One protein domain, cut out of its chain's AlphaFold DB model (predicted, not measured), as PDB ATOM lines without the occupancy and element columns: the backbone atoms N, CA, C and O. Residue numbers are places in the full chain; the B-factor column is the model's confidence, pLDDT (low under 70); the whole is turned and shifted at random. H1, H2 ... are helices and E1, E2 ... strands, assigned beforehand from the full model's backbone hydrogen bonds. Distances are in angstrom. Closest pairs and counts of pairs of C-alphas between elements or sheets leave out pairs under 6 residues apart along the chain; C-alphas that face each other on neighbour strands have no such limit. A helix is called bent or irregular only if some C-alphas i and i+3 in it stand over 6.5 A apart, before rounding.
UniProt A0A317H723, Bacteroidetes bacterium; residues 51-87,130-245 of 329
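Overview. This is residues 51 to 87 and 130 to 245 of the 329 residues of a protein of Bacteroidetes bacterium (UniProt A0A317H723). Two strongly twisted sheets lie face to face as an elongated sandwich, with the long, bent strand E2 running through the larger sheet and E1 and E11 side by side in the smaller. Beyond the smaller sheet, E7, E8, E12 and E13 extend the larger one at one end, and two very short helices, H1 and H2, sit toward that end. The printed part has 153 residues, with named elements in the order E1 E2 E3 E4 H1 E5 E6 E7 E8 E9 E10 E11 H2 E12 E13 E14; both sheets are branched and mixed, and the class is mostly strand. The whole is compact, with a radius of gyration of the C-alphas of 16.1 A and spans of 50 by 30 by 23 A.

Along the chain. Find C-alpha 67 at (144.170, 79.326, 200.362); from there E2, residues 67 to 80, runs 37.8 A to C-alpha 80 and bends by 56 degrees at residue 73. Its sheet also holds E3, residues 131 to 135; E4, 141 to 144; E6, 165 to 173, 24.6 A long; E7, 178 to 181; E8, 184 to 190; E9, 196 to 200; E12, 226 to 229; and E13, 232 to 235. The smaller sheet begins with E1, residues 51 to 60, 29.6 A long from C-alpha 51 at (181.216, 75.004, 208.302); it adds E5, 154 to 162, E10, 207 to 210, E11, 213 to 220, and E14, 239 to 242, ending at C-alpha 242 at (160.155, 74.079, 217.368). H1 is residues 145 to 148 and H2 residues 222 to 225.

Arrangement. Look along E2: antiparallel E3 and E4 lie on one side, with N 77 to O 134 at 2.9 A and N 72 to O 141 at 2.9 A. On the other side are antiparallel E6 and E7, with N 76 to O 170 at 2.8 A and N 69 to O 178 at 2.8 A. E9 is antiparallel to E6, N 171 to O 197 at 2.9 A. The hairpin E7 and E8 has N 179 to O 186 at 2.9 A; E8 is parallel to E13, N 235 to O 189 at 2.7 A, and E13 forms a hairpin with E12, N 227 to O 234 at 2.9 A. In the smaller sheet E1 is antiparallel to E5, N 54 to O 159 at 3.0 A, and parallel to E11, N 57 to O 216 at 2.8 A. On the other side of E11 from E1 lie antiparallel E10 and E14, N 215 to O 207 at 2.9 A and N 219 to O 240 at 2.8 A. The two sheets make a sandwich, two sheets face to face, their strands at 31 degrees; the closest C-alphas of E2 and E5, Val 75 and Ala 157, are 6.9 A apart. H1 only grazes the larger sheet and stands, only just, at the smaller sheet's level, its height 3.6 A; H2 only grazes both. Both helices are too short for an O i to N i+4 pair, and each has its 1 O i to N i+3 pair within range.

Size, cuts and confidence. The C-alphas farthest apart, Cys 82 and Asp 182, are 52.4 A apart. Residues 88 to 129 are not printed, and C-alphas 87 and 130 stand 15.1 A apart across this cut, in the link E2 to E3. Of the links printed whole, E1 to E2 and E9 to E10 are short and the others tight. The mean pLDDT of the printed part is 92.7, and no printed residue is under 70.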
ATOM      1  N   LYS A  51     182.639  74.733 208.558       95.25
ATOM      2  CA  LYS A  51     181.216  75.004 208.302       95.25
ATOM      3  C   LYS A  51     180.292  74.000 208.997       95.25
ATOM      4  O   LYS A  51     180.715  72.922 209.411       95.25
ATOM      5  N   MET A  52     179.027  74.376 209.115       94.50
ATOM      6  CA  MET A  52     177.894  73.510 209.433       94.50
ATOM      7  C   MET A  52     176.814  73.692 208.369       94.50
ATOM      8  O   MET A  52     176.724  74.759 207.760       94.50
ATOM      9  N   GLN A  53     176.013  72.662 208.128       95.94
ATOM     10  CA  GLN A  53     174.815  72.778 207.311       95.94
ATOM     11  C   GLN A  53     173.640  73.176 208.197       95.94
ATOM     12  O   GLN A  53     173.410  72.560 209.238       95.94
ATOM     13  N   LEU A  54     172.905  74.195 207.763       96.44
ATOM     14  CA  LEU A  54     171.625  74.575 208.340       96.44
ATOM     15  C   LEU A  54     170.550  74.482 207.260       96.44
ATOM     16  O   LEU A  54     170.688  75.108 206.206       96.44
ATOM     17  N   SER A  55     169.492  73.733 207.553       97.06
ATOM     18  CA  SER A  55     168.276  73.642 206.744       97.06
ATOM     19  C   SER A  55     167.098  74.192 207.545       97.06
ATOM     20  O   SER A  55     166.891  73.804 208.694       97.06
ATOM     21  N   VAL A  56     166.331  75.098 206.950       97.31
ATOM     22  CA  VAL A  56     165.134  75.700 207.540       97.31
ATOM     23  C   VAL A  56     163.916  75.163 206.805       97.31
ATOM     24  O   VAL A  56     163.840  75.266 205.580       97.31
ATOM     25  N   PHE A  57     162.968  74.625 207.556       96.69
ATOM     26  CA  PHE A  57     161.713  74.078 207.058       96.69
ATOM     27  C   PHE A  57     160.548  74.963 207.484       96.69
ATOM     28  O   PHE A  57     160.544  75.490 208.595       96.69
ATOM     29  N   LEU A  58     159.569  75.122 206.600       96.44
ATOM     30  CA  LEU A  58     158.343  75.873 206.846       96.44
ATOM     31  C   LEU A  58     157.165  74.909 206.984       96.44
ATOM     32  O   LEU A  58     156.985  74.025 206.147       96.44
ATOM     33  N   THR A  59     156.363  75.113 208.021       94.44
ATOM     34  CA  THR A  59     155.080  74.445 208.272       94.44
ATOM     35  C   THR A  59     154.045  75.488 208.708       94.44
ATOM     36  O   THR A  59     154.412  76.641 208.960       94.44
ATOM     37  N   ASP A  60     152.771  75.117 208.773       85.50
ATOM     38  CA  ASP A  60     151.686  76.008 209.196       85.50
ATOM     39  C   ASP A  60     150.791  75.379 210.269       85.50
ATOM     40  O   ASP A  60     150.581  74.161 210.333       85.50
ATOM     41  N   GLY A  61     150.242  76.258 211.103       70.31
ATOM     42  CA  GLY A  61     149.219  75.955 212.089       70.31
ATOM     43  C   GLY A  61     147.809  76.091 211.504       70.31
ATOM     44  O   GLY A  61     147.549  76.893 210.615       70.31
ATOM     45  N   PRO A  62     146.830  75.353 212.030       70.50
ATOM     46  CA  PRO A  62     145.514  75.261 211.408       70.50
ATOM     47  C   PRO A  62     144.728  76.576 211.379       70.50
ATOM     48  O   PRO A  62     144.505  77.210 212.415       70.50
ATOM     49  N   PHE A  63     144.167  76.911 210.217       79.56
ATOM     50  CA  PHE A  63     143.040  77.834 210.119       79.56
ATOM     51  C   PHE A  63     142.169  77.569 208.885       79.56
ATOM     52  O   PHE A  63     142.619  76.979 207.909       79.56
ATOM     53  N   ASN A  64     140.901  77.988 208.931       76.94
ATOM     54  CA  ASN A  64     139.920  77.673 207.891       76.94
ATOM     55  C   ASN A  64     139.915  78.722 206.766       76.94
ATOM     56  O   ASN A  64     138.949  79.467 206.596       76.94
ATOM     57  N   PHE A  65     141.017  78.802 206.023       85.25
ATOM     58  CA  PHE A  65     141.067  79.495 204.736       85.25
ATOM     59  C   PHE A  65     141.149  78.469 203.605       85.25
ATOM     60  O   PHE A  65     141.746  77.411 203.767       85.25
ATOM     61  N   GLN A  66     140.580  78.791 202.439       89.06
ATOM     62  CA  GLN A  66     140.711  77.923 201.259       89.06
ATOM     63  C   GLN A  66     142.136  77.956 200.701       89.06
ATOM     64  O   GLN A  66     142.609  76.975 200.139       89.06
ATOM     65  N   LYS A  67     142.799  79.112 200.818       92.81
ATOM     66  CA  LYS A  67     144.170  79.326 200.362       92.81
ATOM     67  C   LYS A  67     144.790  80.512 201.082       92.81
ATOM     68  O   LYS A  67     144.118  81.534 201.242       92.81
ATOM     69  N   VAL A  68     146.065  80.411 201.446       95.69
ATOM     70  CA  VAL A  68     146.844  81.534 201.988       95.69
ATOM     71  C   VAL A  68     148.212  81.527 201.329       95.69
ATOM     72  O   VAL A  68     149.054  80.695 201.645       95.69
ATOM     73  N   LEU A  69     148.425  82.468 200.413       97.31
ATOM     74  CA  LEU A  69     149.701  82.671 199.741       97.31
ATOM     75  C   LEU A  69     150.502  83.739 200.481       97.31
ATOM     76  O   LEU A  69     150.046  84.880 200.591       97.31
ATOM     77  N   VAL A  70     151.693  83.376 200.954       97.62
ATOM     78  CA  VAL A  70     152.648  84.304 201.574       97.62
ATOM     79  C   VAL A  70     153.935  84.337 200.760       97.62
ATOM     80  O   VAL A  70     154.571  83.309 200.536       97.62
ATOM     81  N   ASP A  71     154.314  85.529 200.318       98.06
ATOM     82  CA  ASP A  71     155.549  85.821 199.602       98.06
ATOM     83  C   ASP A  71     156.712  85.898 200.595       98.06
ATOM     84  O   ASP A  71     156.745  86.780 201.454       98.06
ATOM     85  N   ILE A  72     157.675  84.983 200.491       98.19
ATOM     86  CA  ILE A  72     158.887  84.976 201.316       98.19
ATOM     87  C   ILE A  72     160.077  85.355 200.436       98.19
ATOM     88  O   ILE A  72     160.371  84.700 199.434       98.19
ATOM     89  N   LYS A  73     160.780  86.425 200.823       98.19
ATOM     90  CA  LYS A  73     161.898  86.993 200.056       98.19
ATOM     91  C   LYS A  73     163.263  86.564 200.557       98.19
ATOM     92  O   LYS A  73     164.175  86.387 199.754       98.19
ATOM     93  N   SER A  74     163.434  86.445 201.870       98.06
ATOM     94  CA  SER A  74     164.743  86.162 202.455       98.06
ATOM     95  C   SER A  74     164.625  85.461 203.799       98.06
ATOM     96  O   SER A  74     163.709  85.731 204.578       98.06
ATOM     97  N   VAL A  75     165.601  84.597 204.074       98.38
ATOM     98  CA  VAL A  75     165.842  84.003 205.385       98.38
ATOM     99  C   VAL A  75     167.279  84.306 205.779       98.38
ATOM    100  O   VAL A  75     168.215  84.028 205.026       98.38
ATOM    101  N   GLN A  76     167.457  84.876 206.963       98.44
ATOM    102  CA  GLN A  76     168.757  85.202 207.531       98.44
ATOM    103  C   GLN A  76     168.879  84.600 208.922       98.44
ATOM    104  O   GLN A  76     167.885  84.441 209.627       98.44
ATOM    105  N   VAL A  77     170.100  84.292 209.338       97.69
ATOM    106  CA  VAL A  77     170.382  83.816 210.691       97.69
ATOM    107  C   VAL A  77     171.548  84.569 211.300       97.69
ATOM    108  O   VAL A  77     172.522  84.865 210.610       97.69
ATOM    109  N   LEU A  78     171.456  84.865 212.591       96.12
ATOM    110  CA  LEU A  78     172.558  85.428 213.359       96.12
ATOM    111  C   LEU A  78     173.401  84.281 213.912       96.12
ATOM    112  O   LEU A  78     172.922  83.498 214.737       96.12
ATOM    113  N   VAL A  79     174.644  84.176 213.450       94.44
ATOM    114  CA  VAL A  79     175.592  83.142 213.876       94.44
ATOM    115  C   VAL A  79     176.658  83.773 214.753       94.44
ATOM    116  O   VAL A  79     177.352  84.686 214.319       94.44
ATOM    117  N   ASP A  80     176.808  83.251 215.962       92.94
ATOM    118  CA  ASP A  80     177.885  83.581 216.885       92.94
ATOM    119  C   ASP A  80     178.994  82.534 216.757       92.94
ATOM    120  O   ASP A  80     178.802  81.368 217.105       92.94
ATOM    121  N   THR A  81     180.150  82.935 216.229       91.31
ATOM    122  CA  THR A  81     181.286  82.023 216.028       91.31
ATOM    123  C   THR A  81     182.225  81.932 217.231       91.31
ATOM    124  O   THR A  81     183.163  81.137 217.194       91.31
ATOM    125  N   CYS A  82     182.018  82.732 218.282       89.12
ATOM    126  CA  CYS A  82     182.760  82.588 219.538       89.12
ATOM    127  C   CYS A  82     182.218  81.437 220.386       89.12
ATOM    128  O   CYS A  82     182.973  80.822 221.140       89.12
ATOM    129  N   HIS A  83     180.922  81.155 220.262       85.19
ATOM    130  CA  HIS A  83     180.245  80.099 221.000       85.19
ATOM    131  C   HIS A  83     179.981  78.883 220.119       85.19
ATOM    132  O   HIS A  83     179.779  78.974 218.906       85.19
ATOM    133  N   ARG A  84     179.983  77.710 220.741       81.25
ATOM    134  CA  ARG A  84     179.650  76.450 220.081       81.25
ATOM    135  C   ARG A  84     178.167  76.154 220.256       81.25
ATOM    136  O   ARG A  84     177.542  76.534 221.243       81.25
ATOM    137  N   PHE A  85     177.602  75.428 219.294       76.00
ATOM    138  CA  PHE A  85     176.289  74.821 219.483       76.00
ATOM    139  C   PHE A  85     176.325  73.890 220.706       76.00
ATOM    140  O   PHE A  85     177.210  73.035 220.792       76.00
ATOM    141  N   GLY A  86     175.383  74.066 221.637       74.19
ATOM    142  CA  GLY A  86     175.340  73.343 222.911       74.19
ATOM    143  C   GLY A  86     175.963  74.081 224.100       74.19
ATOM    144  O   GLY A  86     175.721  73.676 225.235       74.19
ATOM    145  N   ASP A  87     176.694  75.183 223.884       82.62
ATOM    146  CA  ASP A  87     177.069  76.080 224.986       82.62
ATOM    147  C   ASP A  87     175.789  76.636 225.638       82.62
ATOM    148  O   ASP A  87     174.822  76.885 224.907       82.62
ATOM    149  N   CYS A 130     182.104  88.746 216.847       87.75
ATOM    150  CA  CYS A 130     182.002  87.403 216.254       87.75
ATOM    151  C   CYS A 130     180.577  86.982 215.874       87.75
ATOM    152  O   CYS A 130     180.365  85.840 215.456       87.75
ATOM    153  N   GLN A 131     179.608  87.888 216.000       91.38
ATOM    154  CA  GLN A 131     178.249  87.671 215.532       91.38
ATOM    155  C   GLN A 131     178.110  88.183 214.099       91.38
ATOM    156  O   GLN A 131     178.518  89.292 213.766       91.38
ATOM    157  N   GLN A 132     177.529  87.364 213.229       93.44
ATOM    158  CA  GLN A 132     177.336  87.715 211.827       93.44
ATOM    159  C   GLN A 132     175.966  87.266 211.329       93.44
ATOM    160  O   GLN A 132     175.567  86.115 211.520       93.44
ATOM    161  N   TRP A 133     175.258  88.174 210.659       96.25
ATOM    162  CA  TRP A 133     174.059  87.829 209.906       96.25
ATOM    163  C   TRP A 133     174.454  87.127 208.609       96.25
ATOM    164  O   TRP A 133     175.154  87.688 207.766       96.25
ATOM    165  N   ILE A 134     173.981  85.897 208.440       97.50
ATOM    166  CA  ILE A 134     174.173  85.094 207.238       97.50
ATOM    167  C   ILE A 134     172.838  84.972 206.517       97.50
ATOM    168  O   ILE A 134     171.873  84.469 207.086       97.50
ATOM    169  N   THR A 135     172.786  85.394 205.254       98.12
ATOM    170  CA  THR A 135     171.632  85.115 204.389       98.12
ATOM    171  C   THR A 135     171.728  83.687 203.864       98.12
ATOM    172  O   THR A 135     172.746  83.305 203.282       98.12
ATOM    173  N   LEU A 136     170.679  82.898 204.080       98.25
ATOM    174  CA  LEU A 136     170.583  81.528 203.588       98.25
ATOM    175  C   LEU A 136     170.128  81.519 202.122       98.25
ATOM    176  O   LEU A 136     169.435  82.426 201.666       98.25
ATOM    177  N   GLN A 137     170.505  80.480 201.381       97.69
ATOM    178  CA  GLN A 137     169.985  80.227 200.037       97.69
ATOM    179  C   GLN A 137     168.545  79.714 200.137       97.69
ATOM    180  O   GLN A 137     168.289  78.725 200.823       97.69
ATOM    181  N   ILE A 138     167.625  80.399 199.461       95.00
ATOM    182  CA  ILE A 138     166.180  80.129 199.444       95.00
ATOM    183  C   ILE A 138     165.717  80.141 197.977       95.00
ATOM    184  O   ILE A 138     166.414  80.694 197.125       95.00
ATOM    185  N   HIS A 139     164.543  79.581 197.680       89.88
ATOM    186  CA  HIS A 139     163.807  79.874 196.443       89.88
ATOM    187  C   HIS A 139     162.731  80.943 196.718       89.88
ATOM    188  O   HIS A 139     161.653  80.583 197.180       89.88
ATOM    189  N   PRO A 140     162.990  82.250 196.502       94.62
ATOM    190  CA  PRO A 140     162.025  83.286 196.858       94.62
ATOM    191  C   PRO A 140     160.724  83.142 196.069       94.62
ATOM    192  O   PRO A 140     160.756  82.854 194.870       94.62
ATOM    193  N   GLY A 141     159.592  83.412 196.712       96.62
ATOM    194  CA  GLY A 141     158.287  83.351 196.063       96.62
ATOM    195  C   GLY A 141     157.138  83.140 197.036       96.62
ATOM    196  O   GLY A 141     157.304  83.205 198.253       96.62
ATOM    197  N   THR A 142     155.959  82.887 196.473       97.19
ATOM    198  CA  THR A 142     154.728  82.656 197.229       97.19
ATOM    199  C   THR A 142     154.593  81.197 197.636       97.19
ATOM    200  O   THR A 142     154.564  80.313 196.777       97.19
ATOM    201  N   TYR A 143     154.431  80.958 198.930       96.62
ATOM    202  CA  TYR A 143     154.154  79.649 199.508       96.62
ATOM    203  C   TYR A 143     152.682  79.566 199.900       96.62
ATOM    204  O   TYR A 143     152.159  80.495 200.516       96.62
ATOM    205  N   ASP A 144     152.018  78.467 199.543       95.75
ATOM    206  CA  ASP A 144     150.665  78.180 200.019       95.75
ATOM    207  C   ASP A 144     150.735  77.509 201.386       95.75
ATOM    208  O   ASP A 144     151.096  76.341 201.502       95.75
ATOM    209  N   LEU A 145     150.418  78.261 202.435       94.88
ATOM    210  CA  LEU A 145     150.540  77.771 203.806       94.88
ATOM    211  C   LEU A 145     149.517  76.673 204.109       94.88
ATOM    212  O   LEU A 145     149.801  75.774 204.896       94.88
ATOM    213  N   MET A 146     148.378  76.664 203.408       91.94
ATOM    214  CA  MET A 146     147.326  75.669 203.640       91.94
ATOM    215  C   MET A 146     147.751  74.254 203.225       91.94
ATOM    216  O   MET A 146     147.161  73.287 203.703       91.94
ATOM    217  N   THR A 147     148.796  74.106 202.400       91.44
ATOM    218  CA  THR A 147     149.356  72.793 202.036       91.44
ATOM    219  C   THR A 147     150.414  72.298 203.026       91.44
ATOM    220  O   THR A 147     150.961  71.217 202.835       91.44
ATOM    221  N   LEU A 148     150.757  73.084 204.052       93.31
ATOM    222  CA  LEU A 148     151.832  72.796 205.011       93.31
ATOM    223  C   LEU A 148     151.301  72.479 206.419       93.31
ATOM    224  O   LEU A 148     152.020  72.599 207.410       93.31
ATOM    225  N   ARG A 149     150.024  72.103 206.509       89.81
ATOM    226  CA  ARG A 149     149.344  71.704 207.746       89.81
ATOM    227  C   ARG A 149     149.510  70.206 208.019       89.81
ATOM    228  O   ARG A 149     150.067  69.471 207.207       89.81
ATOM    229  N   ASN A 150     149.015  69.753 209.171       88.50
ATOM    230  CA  ASN A 150     148.972  68.334 209.560       88.50
ATOM    231  C   ASN A 150     150.332  67.620 209.451       88.50
ATOM    232  O   ASN A 150     150.439  66.443 209.128       88.50
ATOM    233  N   GLY A 151     151.401  68.342 209.793       87.62
ATOM    234  CA  GLY A 151     152.757  67.803 209.845       87.62
ATOM    235  C   GLY A 151     153.444  67.609 208.498       87.62
ATOM    236  O   GLY A 151     154.503  66.970 208.462       87.62
ATOM    237  N   THR A 152     152.882  68.202 207.447       91.81
ATOM    238  CA  THR A 152     153.580  68.501 206.200       91.81
ATOM    239  C   THR A 152     154.467  69.729 206.390       91.81
ATOM    240  O   THR A 152     154.102  70.690 207.065       91.81
ATOM    241  N   ASP A 153     155.661  69.698 205.811       94.31
ATOM    242  CA  ASP A 153     156.589  70.822 205.790       94.31
ATOM    243  C   ASP A 153     157.281  70.916 204.426       94.31
ATOM    244  O   ASP A 153     157.191  70.014 203.590       94.31
ATOM    245  N   THR A 154     157.929  72.049 204.169       94.88
ATOM    246  CA  THR A 154     158.711  72.270 202.950       94.88
ATOM    247  C   THR A 154     160.059  72.893 203.272       94.88
ATOM    248  O   THR A 154     160.180  73.680 204.213       94.88
ATOM    249  N   LEU A 155     161.089  72.559 202.490       96.12
ATOM    250  CA  LEU A 155     162.399  73.189 202.619       96.12
ATOM    251  C   LEU A 155     162.300  74.653 202.179       96.12
ATOM    252  O   LEU A 155     162.134  74.950 200.995       96.12
ATOM    253  N   LEU A 156     162.447  75.563 203.135       96.69
ATOM    254  CA  LEU A 156     162.427  76.997 202.884       96.69
ATOM    255  C   LEU A 156     163.807  77.500 202.456       96.69
ATOM    256  O   LEU A 156     163.927  78.221 201.470       96.69
ATOM    257  N   ALA A 157     164.851  77.118 203.195       97.31
ATOM    258  CA  ALA A 157     166.215  77.567 202.939       97.31
ATOM    259  C   ALA A 157     167.254  76.532 203.385       97.31
ATOM    260  O   ALA A 157     167.037  75.809 204.353       97.31
ATOM    261  N   ALA A 158     168.412  76.491 202.726       96.81
ATOM    262  CA  ALA A 158     169.533  75.646 203.140       96.81
ATOM    263  C   ALA A 158     170.880  76.286 202.797       96.81
ATOM    264  O   ALA A 158     171.060  76.829 201.709       96.81
ATOM    265  N   SER A 159     171.864  76.230 203.696       96.75
ATOM    266  CA  SER A 159     173.224  76.719 203.411       96.75
ATOM    267  C   SER A 159     174.293  76.088 204.292       96.75
ATOM    268  O   SER A 159     174.022  75.622 205.397       96.75
ATOM    269  N   PHE A 160     175.541  76.150 203.819       96.62
ATOM    270  CA  PHE A 160     176.717  75.959 204.663       96.62
ATOM    271  C   PHE A 160     177.101  77.284 205.331       96.62
ATOM    272  O   PHE A 160     177.577  78.212 204.674       96.62
ATOM    273  N   ILE A 161     176.934  77.366 206.646       96.06
ATOM    274  CA  ILE A 161     177.241  78.550 207.460       96.06
ATOM    275  C   ILE A 161     178.488  78.296 208.324       96.06
ATOM    276  O   ILE A 161     178.860  77.136 208.515       96.06
ATOM    277  N   PRO A 162     179.206  79.332 208.802       95.75
ATOM    278  CA  PRO A 162     180.285  79.147 209.778       95.75
ATOM    279  C   PRO A 162     179.827  78.304 210.970       95.75
ATOM    280  O   PRO A 162     178.694  78.449 211.421       95.75
ATOM    281  N   LYS A 163     180.695  77.423 211.483       93.50
ATOM    282  CA  LYS A 163     180.403  76.733 212.746       93.50
ATOM    283  C   LYS A 163     180.256  77.762 213.860       93.50
ATOM    284  O   LYS A 163     181.134  78.602 214.039       93.50
ATOM    285  N   GLY A 164     179.169  77.654 214.606       91.75
ATOM    286  CA  GLY A 164     178.860  78.564 215.694       91.75
ATOM    287  C   GLY A 164     177.489  78.272 216.282       91.75
ATOM    288  O   GLY A 164     176.814  77.320 215.883       91.75
ATOM    289  N   LYS A 165     177.079  79.107 217.226       91.62
ATOM    290  CA  LYS A 165     175.742  79.083 217.806       91.62
ATOM    291  C   LYS A 165     174.799  79.949 216.971       91.62
ATOM    292  O   LYS A 165     175.078  81.122 216.733       91.62
ATOM    293  N   VAL A 166     173.682  79.382 216.518       94.00
ATOM    294  CA  VAL A 166     172.652  80.140 215.794       94.00
ATOM    295  C   VAL A 166     171.742  80.802 216.828       94.00
ATOM    296  O   VAL A 166     171.008  80.108 217.520       94.00
ATOM    297  N   LYS A 167     171.821  82.130 216.968       93.31
ATOM    298  CA  LYS A 167     171.115  82.882 218.024       93.31
ATOM    299  C   LYS A 167     169.743  83.387 217.588       93.31
ATOM    300  O   LYS A 167     168.849  83.525 218.417       93.31
ATOM    301  N   GLN A 168     169.578  83.716 216.309       95.62
ATOM    302  CA  GLN A 168     168.337  84.286 215.780       95.62
ATOM    303  C   GLN A 168     168.090  83.814 214.352       95.62
ATOM    304  O   GLN A 168     169.033  83.567 213.600       95.62
ATOM    305  N   ILE A 169     166.818  83.764 213.969       97.62
ATOM    306  CA  ILE A 169     166.367  83.692 212.579       97.62
ATOM    307  C   ILE A 169     165.557  84.945 212.257       97.62
ATOM    308  O   ILE A 169     164.738  85.384 213.061       97.62
ATOM    309  N   LYS A 170     165.782  85.514 211.075       97.94
ATOM    310  CA  LYS A 170     165.008  86.611 210.505       97.94
ATOM    311  C   LYS A 170     164.398  86.160 209.186       97.94
ATOM    312  O   LYS A 170     165.117  85.714 208.295       97.94
ATOM    313  N   ILE A 171     163.085  86.293 209.056       98.00
ATOM    314  CA  ILE A 171     162.342  86.016 207.823       98.00
ATOM    315  C   ILE A 171     161.801  87.341 207.303       98.00
ATOM    316  O   ILE A 171     161.231  88.112 208.072       98.00
ATOM    317  N   ILE A 172     162.010  87.606 206.016       97.62
ATOM    318  CA  ILE A 172     161.555  88.819 205.330       97.62
ATOM    319  C   ILE A 172     160.509  88.415 204.293       97.62
ATOM    320  O   ILE A 172     160.768  87.568 203.433       97.62
ATOM    321  N   LEU A 173     159.337  89.024 204.397       98.06
ATOM    322  CA  LEU A 173     158.182  88.823 203.540       98.06
ATOM    323  C   LEU A 173     158.183  89.826 202.388       98.06
ATOM    324  O   LEU A 173     158.739  90.918 202.482       98.06
ATOM    325  N   GLY A 174     157.555  89.443 201.287       97.62
ATOM    326  CA  GLY A 174     157.260  90.333 200.178       97.62
ATOM    327  C   GLY A 174     155.818  90.815 200.209       97.62
ATOM    328  O   GLY A 174     155.082  90.609 201.172       97.62
ATOM    329  N   THR A 175     155.404  91.489 199.143       96.50
ATOM    330  CA  THR A 175     154.081  92.117 199.055       96.50
ATOM    331  C   THR A 175     153.065  91.284 198.281       96.50
ATOM    332  O   THR A 175     151.884  91.619 198.313       96.50
ATOM    333  N   ASP A 176     153.493  90.222 197.592       97.44
ATOM    334  CA  ASP A 176     152.621  89.370 196.772       97.44
ATOM    335  C   ASP A 176     151.886  88.318 197.622       97.44
ATOM    336  O   ASP A 176     151.951  87.115 197.379       97.44
ATOM    337  N   ASN A 177     151.223  88.773 198.690       97.56
ATOM    338  CA  ASN A 177     150.452  87.906 199.575       97.56
ATOM    339  C   ASN A 177     148.961  87.991 199.240       97.56
ATOM    340  O   ASN A 177     148.418  89.065 198.950       97.56
ATOM    341  N   SER A 178     148.259  86.867 199.356       97.00
ATOM    342  CA  SER A 178     146.811  86.822 199.157       97.00
ATOM    343  C   SER A 178     146.140  85.742 199.994       97.00
ATOM    344  O   SER A 178     146.756  84.765 200.413       97.00
ATOM    345  N   VAL A 179     144.846  85.925 200.232       95.56
ATOM    346  CA  VAL A 179     143.986  84.952 200.904       95.56
ATOM    347  C   VAL A 179     142.780  84.653 200.024       95.56
ATOM    348  O   VAL A 179     142.259  85.545 199.355       95.56
ATOM    349  N   MET A 180     142.335  83.401 200.002       94.56
ATOM    350  CA  MET A 180     141.104  83.000 199.327       94.56
ATOM    351  C   MET A 180     140.004  82.736 200.353       94.56
ATOM    352  O   MET A 180     140.159  81.894 201.241       94.56
ATOM    353  N   VAL A 181     138.901  83.470 200.208       89.94
ATOM    354  CA  VAL A 181     137.693  83.359 201.034       89.94
ATOM    355  C   VAL A 181     136.487  83.352 200.106       89.94
ATOM    356  O   VAL A 181     136.415  84.182 199.199       89.94
ATOM    357  N   ASP A 182     135.557  82.424 200.316       88.75
ATOM    358  CA  ASP A 182     134.361  82.243 199.482       88.75
ATOM    359  C   ASP A 182     134.682  82.150 197.977       88.75
ATOM    360  O   ASP A 182     133.978  82.689 197.122       88.75
ATOM    361  N   SER A 183     135.787  81.476 197.649       92.00
ATOM    362  CA  SER A 183     136.333  81.290 196.299       92.00
ATOM    363  C   SER A 183     136.780  82.582 195.602       92.00
ATOM    364  O   SER A 183     137.030  82.584 194.397       92.00
ATOM    365  N   VAL A 184     136.923  83.679 196.351       93.12
ATOM    366  CA  VAL A 184     137.441  84.962 195.865       93.12
ATOM    367  C   VAL A 184     138.819  85.211 196.466       93.12
ATOM    368  O   VAL A 184     138.986  85.274 197.685       93.12
ATOM    369  N   THR A 185     139.820  85.393 195.605       95.88
ATOM    370  CA  THR A 185     141.154  85.829 196.028       95.88
ATOM    371  C   THR A 185     141.126  87.308 196.390       95.88
ATOM    372  O   THR A 185     140.729  88.154 195.586       95.88
ATOM    373  N   LYS A 186     141.573  87.621 197.603       95.31
ATOM    374  CA  LYS A 186     141.701  88.978 198.127       95.31
ATOM    375  C   LYS A 186     143.165  89.282 198.457       95.31
ATOM    376  O   LYS A 186     143.867  88.392 198.946       95.31
ATOM    377  N   PRO A 187     143.633  90.521 198.222       96.00
ATOM    378  CA  PRO A 187     144.955  90.949 198.662       96.00
ATOM    379  C   PRO A 187     145.110  90.814 200.175       96.00
ATOM    380  O   PRO A 187     144.165  91.070 200.925       96.00
ATOM    381  N   LEU A 188     146.316  90.455 200.608       95.44
ATOM    382  CA  LEU A 188     146.679  90.354 202.013       95.44
ATOM    383  C   LEU A 188     147.857  91.304 202.286       95.44
ATOM    384  O   LEU A 188     149.019  90.979 202.068       95.44
ATOM    385  N   THR A 189     147.558  92.528 202.713       94.81
ATOM    386  CA  THR A 189     148.594  93.564 202.906       94.81
ATOM    387  C   THR A 189     149.343  93.367 204.219       94.81
ATOM    388  O   THR A 189     148.763  92.894 205.184       94.81
ATOM    389  N   ILE A 190     150.624  93.726 204.311       95.38
ATOM    390  CA  ILE A 190     151.365  93.603 205.578       95.38
ATOM    391  C   ILE A 190     150.896  94.690 206.554       95.38
ATOM    392  O   ILE A 190     151.065  95.884 206.289       95.38
ATOM    393  N   CYS A 191     150.339  94.287 207.700       92.94
ATOM    394  CA  CYS A 191     149.816  95.220 208.696       92.94
ATOM    395  C   CYS A 191     150.951  96.128 209.207       92.94
ATOM    396  O   CYS A 191     151.960  95.655 209.738       92.94
ATOM    397  N   GLY A 192     150.786  97.445 209.065       88.81
ATOM    398  CA  GLY A 192     151.772  98.432 209.522       88.81
ATOM    399  C   GLY A 192     153.134  98.362 208.819       88.81
ATOM    400  O   GLY A 192     154.099  98.900 209.354       88.81
ATOM    401  N   GLY A 193     153.238  97.682 207.669       89.00
ATOM    402  CA  GLY A 193     154.472  97.598 206.880       89.00
ATOM    403  C   GLY A 193     155.614  96.807 207.529       89.00
ATOM    404  O   GLY A 193     156.739  96.870 207.046       89.00
ATOM    405  N   LYS A 194     155.351  96.068 208.615       90.44
ATOM    406  CA  LYS A 194     156.351  95.228 209.292       90.44
ATOM    407  C   LYS A 194     156.545  93.919 208.531       90.44
ATOM    408  O   LYS A 194     155.927  92.905 208.844       90.44
ATOM    409  N   ASP A 195     157.383  93.976 207.508       93.62
ATOM    410  CA  ASP A 195     157.650  92.890 206.565       93.62
ATOM    411  C   ASP A 195     158.657  91.853 207.064       93.62
ATOM    412  O   ASP A 195     158.909  90.869 206.379       93.62
ATOM    413  N   SER A 196     159.224  92.026 208.257       94.88
ATOM    414  CA  SER A 196     160.184  91.079 208.810       94.88
ATOM    415  C   SER A 196     159.818  90.604 210.206       94.88
ATOM    416  O   SER A 196     159.253  91.335 211.020       94.88
ATOM    417  N   VAL A 197     160.166  89.346 210.478       95.38
ATOM    418  CA  VAL A 197     160.011  88.704 211.783       95.38
ATOM    419  C   VAL A 197     161.354  88.162 212.223       95.38
ATOM    420  O   VAL A 197     161.992  87.425 211.475       95.38
ATOM    421  N   VAL A 198     161.765  88.517 213.439       96.44
ATOM    422  CA  VAL A 198     162.965  87.989 214.090       96.44
ATOM    423  C   VAL A 198     162.536  87.109 215.256       96.44
ATOM    424  O   VAL A 198     161.721  87.522 216.079       96.44
ATOM    425  N   ILE A 199     163.081  85.897 215.324       95.50
ATOM    426  CA  ILE A 199     162.819  84.929 216.389       95.50
ATOM    427  C   ILE A 199     164.151  84.562 217.029       95.50
ATOM    428  O   ILE A 199     165.114  84.225 216.336       95.50
ATOM    429  N   CYS A 200     164.199  84.612 218.356       94.44
ATOM    430  CA  CYS A 200     165.325  84.103 219.119       94.44
ATOM    431  C   CYS A 200     165.341  82.578 219.103       94.44
ATOM    432  O   CYS A 200     164.309  81.942 219.313       94.44
ATOM    433  N   LEU A 201     166.520  82.006 218.906       93.62
ATOM    434  CA  LEU A 201     166.739  80.571 218.922       93.62
ATOM    435  C   LEU A 201     167.494  80.181 220.187       93.62
ATOM    436  O   LEU A 201     168.387  80.896 220.645       93.62
ATOM    437  N   ARG A 202     167.122  79.026 220.723       90.56
ATOM    438  CA  ARG A 202     167.822  78.340 221.807       90.56
ATOM    439  C   ARG A 202     168.466  77.072 221.279       90.56
ATOM    440  O   ARG A 202     168.189  76.659 220.149       90.56
ATOM    441  N   ASN A 203     169.286  76.423 222.095       86.25
ATOM    442  CA  ASN A 203     169.877  75.145 221.707       86.25
ATOM    443  C   ASN A 203     168.799  74.099 221.375       86.25
ATOM    444  O   ASN A 203     168.924  73.401 220.370       86.25
ATOM    445  N   GLU A 204     167.709  74.046 222.150       89.00
ATOM    446  CA  GLU A 204     166.585  73.137 221.897       89.00
ATOM    447  C   GLU A 204     165.769  73.487 220.644       89.00
ATOM    448  O   GLU A 204     164.928  72.699 220.229       89.00
ATOM    449  N   SER A 205     165.986  74.650 220.018       92.44
ATOM    450  CA  SER A 205     165.252  75.040 218.809       92.44
ATOM    451  C   SER A 205     165.732  74.309 217.551       92.44
ATOM    452  O   SER A 205     165.005  74.300 216.562       92.44
ATOM    453  N   LEU A 206     166.939  73.728 217.556       92.44
ATOM    454  CA  LEU A 206     167.519  73.057 216.391       92.44
ATOM    455  C   LEU A 206     167.625  71.545 216.607       92.44
ATOM    456  O   LEU A 206     168.112  71.068 217.633       92.44
ATOM    457  N   ASP A 207     167.282  70.786 215.571       92.50
ATOM    458  CA  ASP A 207     167.495  69.345 215.521       92.50
ATOM    459  C   ASP A 207     168.868  69.032 214.925       92.50
ATOM    460  O   ASP A 207     169.118  69.269 213.745       92.50
ATOM    461  N   SER A 208     169.765  68.447 215.721       91.31
ATOM    462  CA  SER A 208     171.023  67.885 215.215       91.31
ATOM    463  C   SER A 208     170.747  66.548 214.528       91.31
ATOM    464  O   SER A 208     170.420  65.560 215.192       91.31
ATOM    465  N   ILE A 209     170.833  66.499 213.199       88.12
ATOM    466  CA  ILE A 209     170.548  65.291 212.405       88.12
ATOM    467  C   ILE A 209     171.803  64.438 212.233       88.12
ATOM    468  O   ILE A 209     171.746  63.213 212.310       88.12
ATOM    469  N   ALA A 210     172.946  65.093 212.055       88.12
ATOM    470  CA  ALA A 210     174.267  64.483 212.025       88.12
ATOM    471  C   ALA A 210     175.305  65.496 212.530       88.12
ATOM    472  O   ALA A 210     174.982  66.646 212.830       88.12
ATOM    473  N   SER A 211     176.578  65.097 212.607       88.62
ATOM    474  CA  SER A 211     177.642  66.014 213.028       88.62
ATOM    475  C   SER A 211     177.688  67.262 212.137       88.62
ATOM    476  O   SER A 211     177.970  67.174 210.944       88.62
ATOM    477  N   ASN A 212     177.464  68.435 212.735       90.50
ATOM    478  CA  ASN A 212     177.394  69.735 212.058       90.50
ATOM    479  C   ASN A 212     176.260  69.874 211.023       90.50
ATOM    480  O   ASN A 212     176.345  70.766 210.183       90.50
ATOM    481  N   ASN A 213     175.226  69.031 211.059       93.44
ATOM    482  CA  ASN A 213     174.054  69.145 210.190       93.44
ATOM    483  C   ASN A 213     172.797  69.343 211.041       93.44
ATOM    484  O   ASN A 213     172.438  68.458 211.824       93.44
ATOM    485  N   PHE A 214     172.159  70.501 210.886       94.19
ATOM    486  CA  PHE A 214     171.073  70.944 211.744       94.19
ATOM    487  C   PHE A 214     169.838  71.346 210.953       94.19
ATOM    488  O   PHE A 214     169.934  71.995 209.908       94.19
ATOM    489  N   HIS A 215     168.678  71.004 211.499       94.56
ATOM    490  CA  HIS A 215     167.382  71.423 210.993       94.56
ATOM    491  C   HIS A 215     166.714  72.402 211.958       94.56
ATOM    492  O   HIS A 215     166.846  72.279 213.174       94.56
ATOM    493  N   LEU A 216     165.977  73.355 211.399       95.44
ATOM    494  CA  LEU A 216     165.123  74.283 212.126       95.44
ATOM    495  C   LEU A 216     163.729  74.255 211.500       95.44
ATOM    496  O   LEU A 216     163.596  74.530 210.308       95.44
ATOM    497  N   LEU A 217     162.701  73.947 212.287       95.75
ATOM    498  CA  LEU A 217     161.309  74.019 211.847       95.75
ATOM    499  C   LEU A 217     160.696  75.346 212.279       95.75
ATOM    500  O   LEU A 217     160.759  75.730 213.448       95.75
ATOM    501  N   VAL A 218     160.095  76.038 211.317       96.00
ATOM    502  CA  VAL A 218     159.384  77.298 211.500       96.00
ATOM    503  C   VAL A 218     157.908  77.053 211.219       96.00
ATOM    504  O   VAL A 218     157.529  76.736 210.096       96.00
ATOM    505  N   ASP A 219     157.081  77.222 212.241       94.00
ATOM    506  CA  ASP A 219     155.625  77.189 212.145       94.00
ATOM    507  C   ASP A 219     155.116  78.619 211.959       94.00
ATOM    508  O   ASP A 219     155.217  79.463 212.861       94.00
ATOM    509  N   PHE A 220     154.616  78.902 210.761       94.44
ATOM    510  CA  PHE A 220     153.870  80.114 210.478       94.44
ATOM    511  C   PHE A 220     152.468  79.916 211.035       94.44
ATOM    512  O   PHE A 220     151.769  79.040 210.581       94.44
ATOM    513  N   ASN A 221     152.007  80.701 212.004       91.19
ATOM    514  CA  ASN A 221     150.670  80.495 212.554       91.19
ATOM    515  C   ASN A 221     149.654  81.348 211.788       91.19
ATOM    516  O   ASN A 221     149.439  82.511 212.151       91.19
ATOM    517  N   VAL A 222     149.022  80.809 210.739       91.19
ATOM    518  CA  VAL A 222     148.047  81.566 209.930       91.19
ATOM    519  C   VAL A 222     146.903  82.135 210.773       91.19
ATOM    520  O   VAL A 222     146.562  83.312 210.619       91.19
ATOM    521  N   ALA A 223     146.375  81.362 211.728       86.12
ATOM    522  CA  ALA A 223     145.274  81.776 212.604       86.12
ATOM    523  C   ALA A 223     145.570  83.057 213.399       86.12
ATOM    524  O   ALA A 223     144.687  83.880 213.640       86.12
ATOM    525  N   ARG A 224     146.824  83.232 213.827       89.44
ATOM    526  CA  ARG A 224     147.287  84.423 214.556       89.44
ATOM    527  C   ARG A 224     147.820  85.511 213.634       89.44
ATOM    528  O   ARG A 224     147.963  86.653 214.085       89.44
ATOM    529  N   SER A 225     148.118  85.156 212.387       93.06
ATOM    530  CA  SER A 225     148.779  86.042 211.436       93.06
ATOM    531  C   SER A 225     147.816  86.872 210.603       93.06
ATOM    532  O   SER A 225     148.167  87.983 210.219       93.06
ATOM    533  N   ILE A 226     146.607  86.385 210.330       93.44
ATOM    534  CA  ILE A 226     145.643  87.113 209.499       93.44
ATOM    535  C   ILE A 226     144.680  87.917 210.373       93.44
ATOM    536  O   ILE A 226     144.057  87.401 211.301       93.44
ATOM    537  N   ARG A 227     144.552  89.210 210.069       92.19
ATOM    538  CA  ARG A 227     143.581  90.124 210.675       92.19
ATOM    539  C   ARG A 227     142.532  90.514 209.647       92.19
ATOM    540  O   ARG A 227     142.853  90.765 208.489       92.19
ATOM    541  N   VAL A 228     141.286  90.564 210.100       90.25
ATOM    542  CA  VAL A 228     140.161  91.077 209.318       90.25
ATOM    543  C   VAL A 228     140.018  92.561 209.633       90.25
ATOM    544  O   VAL A 228     139.870  92.924 210.800       90.25
ATOM    545  N   GLU A 229     140.066  93.398 208.602       86.12
ATOM    546  CA  GLU A 229     139.869  94.847 208.682       86.12
ATOM    547  C   GLU A 229     138.716  95.228 207.746       86.12
ATOM    548  O   GLU A 229     138.881  95.267 206.525       86.12
ATOM    549  N   ASP A 230     137.528  95.452 208.312       83.31
ATOM    550  CA  ASP A 230     136.270  95.656 207.582       83.31
ATOM    551  C   ASP A 230     136.025  94.570 206.513       83.31
ATOM    552  O   ASP A 230     135.703  93.426 206.832       83.31
ATOM    553  N   SER A 231     136.176  94.916 205.231       81.94
ATOM    554  CA  SER A 231     136.028  94.009 204.084       81.94
ATOM    555  C   SER A 231     137.357  93.483 203.520       81.94
ATOM    556  O   SER A 231     137.361  92.804 202.484       81.94
ATOM    557  N   SER A 232     138.472  93.820 204.168       87.94
ATOM    558  CA  SER A 232     139.849  93.537 203.758       87.94
ATOM    559  C   SER A 232     140.591  92.663 204.774       87.94
ATOM    560  O   SER A 232     140.090  92.372 205.863       87.94
ATOM    561  N   PHE A 233     141.780  92.206 204.389       93.31
ATOM    562  CA  PHE A 233     142.642  91.382 205.225       93.31
ATOM    563  C   PHE A 233     144.042  91.988 205.278       93.31
ATOM    564  O   PHE A 233     144.565  92.453 204.259       93.31
ATOM    565  N   CYS A 234     144.671  91.920 206.449       94.44
ATOM    566  CA  CYS A 234     146.086  92.237 206.593       94.44
ATOM    567  C   CYS A 234     146.853  91.113 207.313       94.44
ATOM    568  O   CYS A 234     146.304  90.378 208.138       94.44
ATOM    569  N   LEU A 235     148.131  90.963 206.965       95.69
ATOM    570  CA  LEU A 235     149.079  90.000 207.500       95.69
ATOM    571  C   LEU A 235     149.950  90.645 208.573       95.69
ATOM    572  O   LEU A 235     150.763  91.527 208.299       95.69
ATOM    573  N   ARG A 236     149.809  90.159 209.800       95.19
ATOM    574  CA  ARG A 236     150.704  90.418 210.921       95.19
ATOM    575  C   ARG A 236     151.407  89.105 211.263       95.19
ATOM    576  O   ARG A 236     150.898  88.372 212.106       95.19
ATOM    577  N   PRO A 237     152.533  88.782 210.616       93.69
ATOM    578  CA  PRO A 237     153.116  87.450 210.697       93.69
ATOM    579  C   PRO A 237     153.452  87.056 212.141       93.69
ATOM    580  O   PRO A 237     154.096  87.798 212.883       93.69
ATOM    581  N   SER A 238     152.984  85.876 212.538       93.31
ATOM    582  CA  SER A 238     153.192  85.270 213.849       93.31
ATOM    583  C   SER A 238     153.833  83.910 213.630       93.31
ATOM    584  O   SER A 238     153.138  82.951 213.313       93.31
ATOM    585  N   LEU A 239     155.147  83.822 213.814       93.56
ATOM    586  CA  LEU A 239     155.896  82.585 213.630       93.56
ATOM    587  C   LEU A 239     156.427  82.069 214.966       93.56
ATOM    588  O   LEU A 239     156.746  82.853 215.862       93.56
ATOM    589  N   ARG A 240     156.556  80.750 215.076       92.69
ATOM    590  CA  ARG A 240     157.282  80.084 216.161       92.69
ATOM    591  C   ARG A 240     158.269  79.082 215.583       92.69
ATOM    592  O   ARG A 240     158.102  78.614 214.463       92.69
ATOM    593  N   VAL A 241     159.277  78.738 216.369       93.81
ATOM    594  CA  VAL A 241     160.194  77.642 216.055       93.81
ATOM    595  C   VAL A 241     159.955  76.489 217.010       93.81
ATOM    596  O   VAL A 241     159.579  76.706 218.163       93.81
ATOM    597  N   PHE A 242     160.168  75.272 216.533       92.88
ATOM    598  CA  PHE A 242     160.155  74.079 217.368       92.88
ATOM    599  C   PHE A 242     161.128  73.038 216.806       92.88
ATOM    600  O   PHE A 242     161.634  73.173 215.693       92.88
ATOM    601  N   SER A 243     161.398  72.010 217.602       92.06
ATOM    602  CA  SER A 243     162.319  70.917 217.288       92.06
ATOM    603  C   SER A 243     161.575  69.602 217.444       92.06
ATOM    604  O   SER A 243     160.917  69.396 218.461       92.06
ATOM    605  N   GLU A 244     161.683  68.692 216.480       90.50
ATOM    606  CA  GLU A 244     161.062  67.369 216.613       90.50
ATOM    607  C   GLU A 244     161.758  66.520 217.668       90.50
ATOM    608  O   GLU A 244     161.119  65.688 218.298       90.50
ATOM    609  N   LYS A 245     163.059  66.733 217.901       91.81
ATOM    610  CA  LYS A 245     163.819  65.967 218.897       91.81
ATOM    611  C   LYS A 245     163.656  66.470 220.325       91.81
ATOM    612  O   LYS A 245     164.012  65.737 221.240       91.81
TER     613      LYS A 245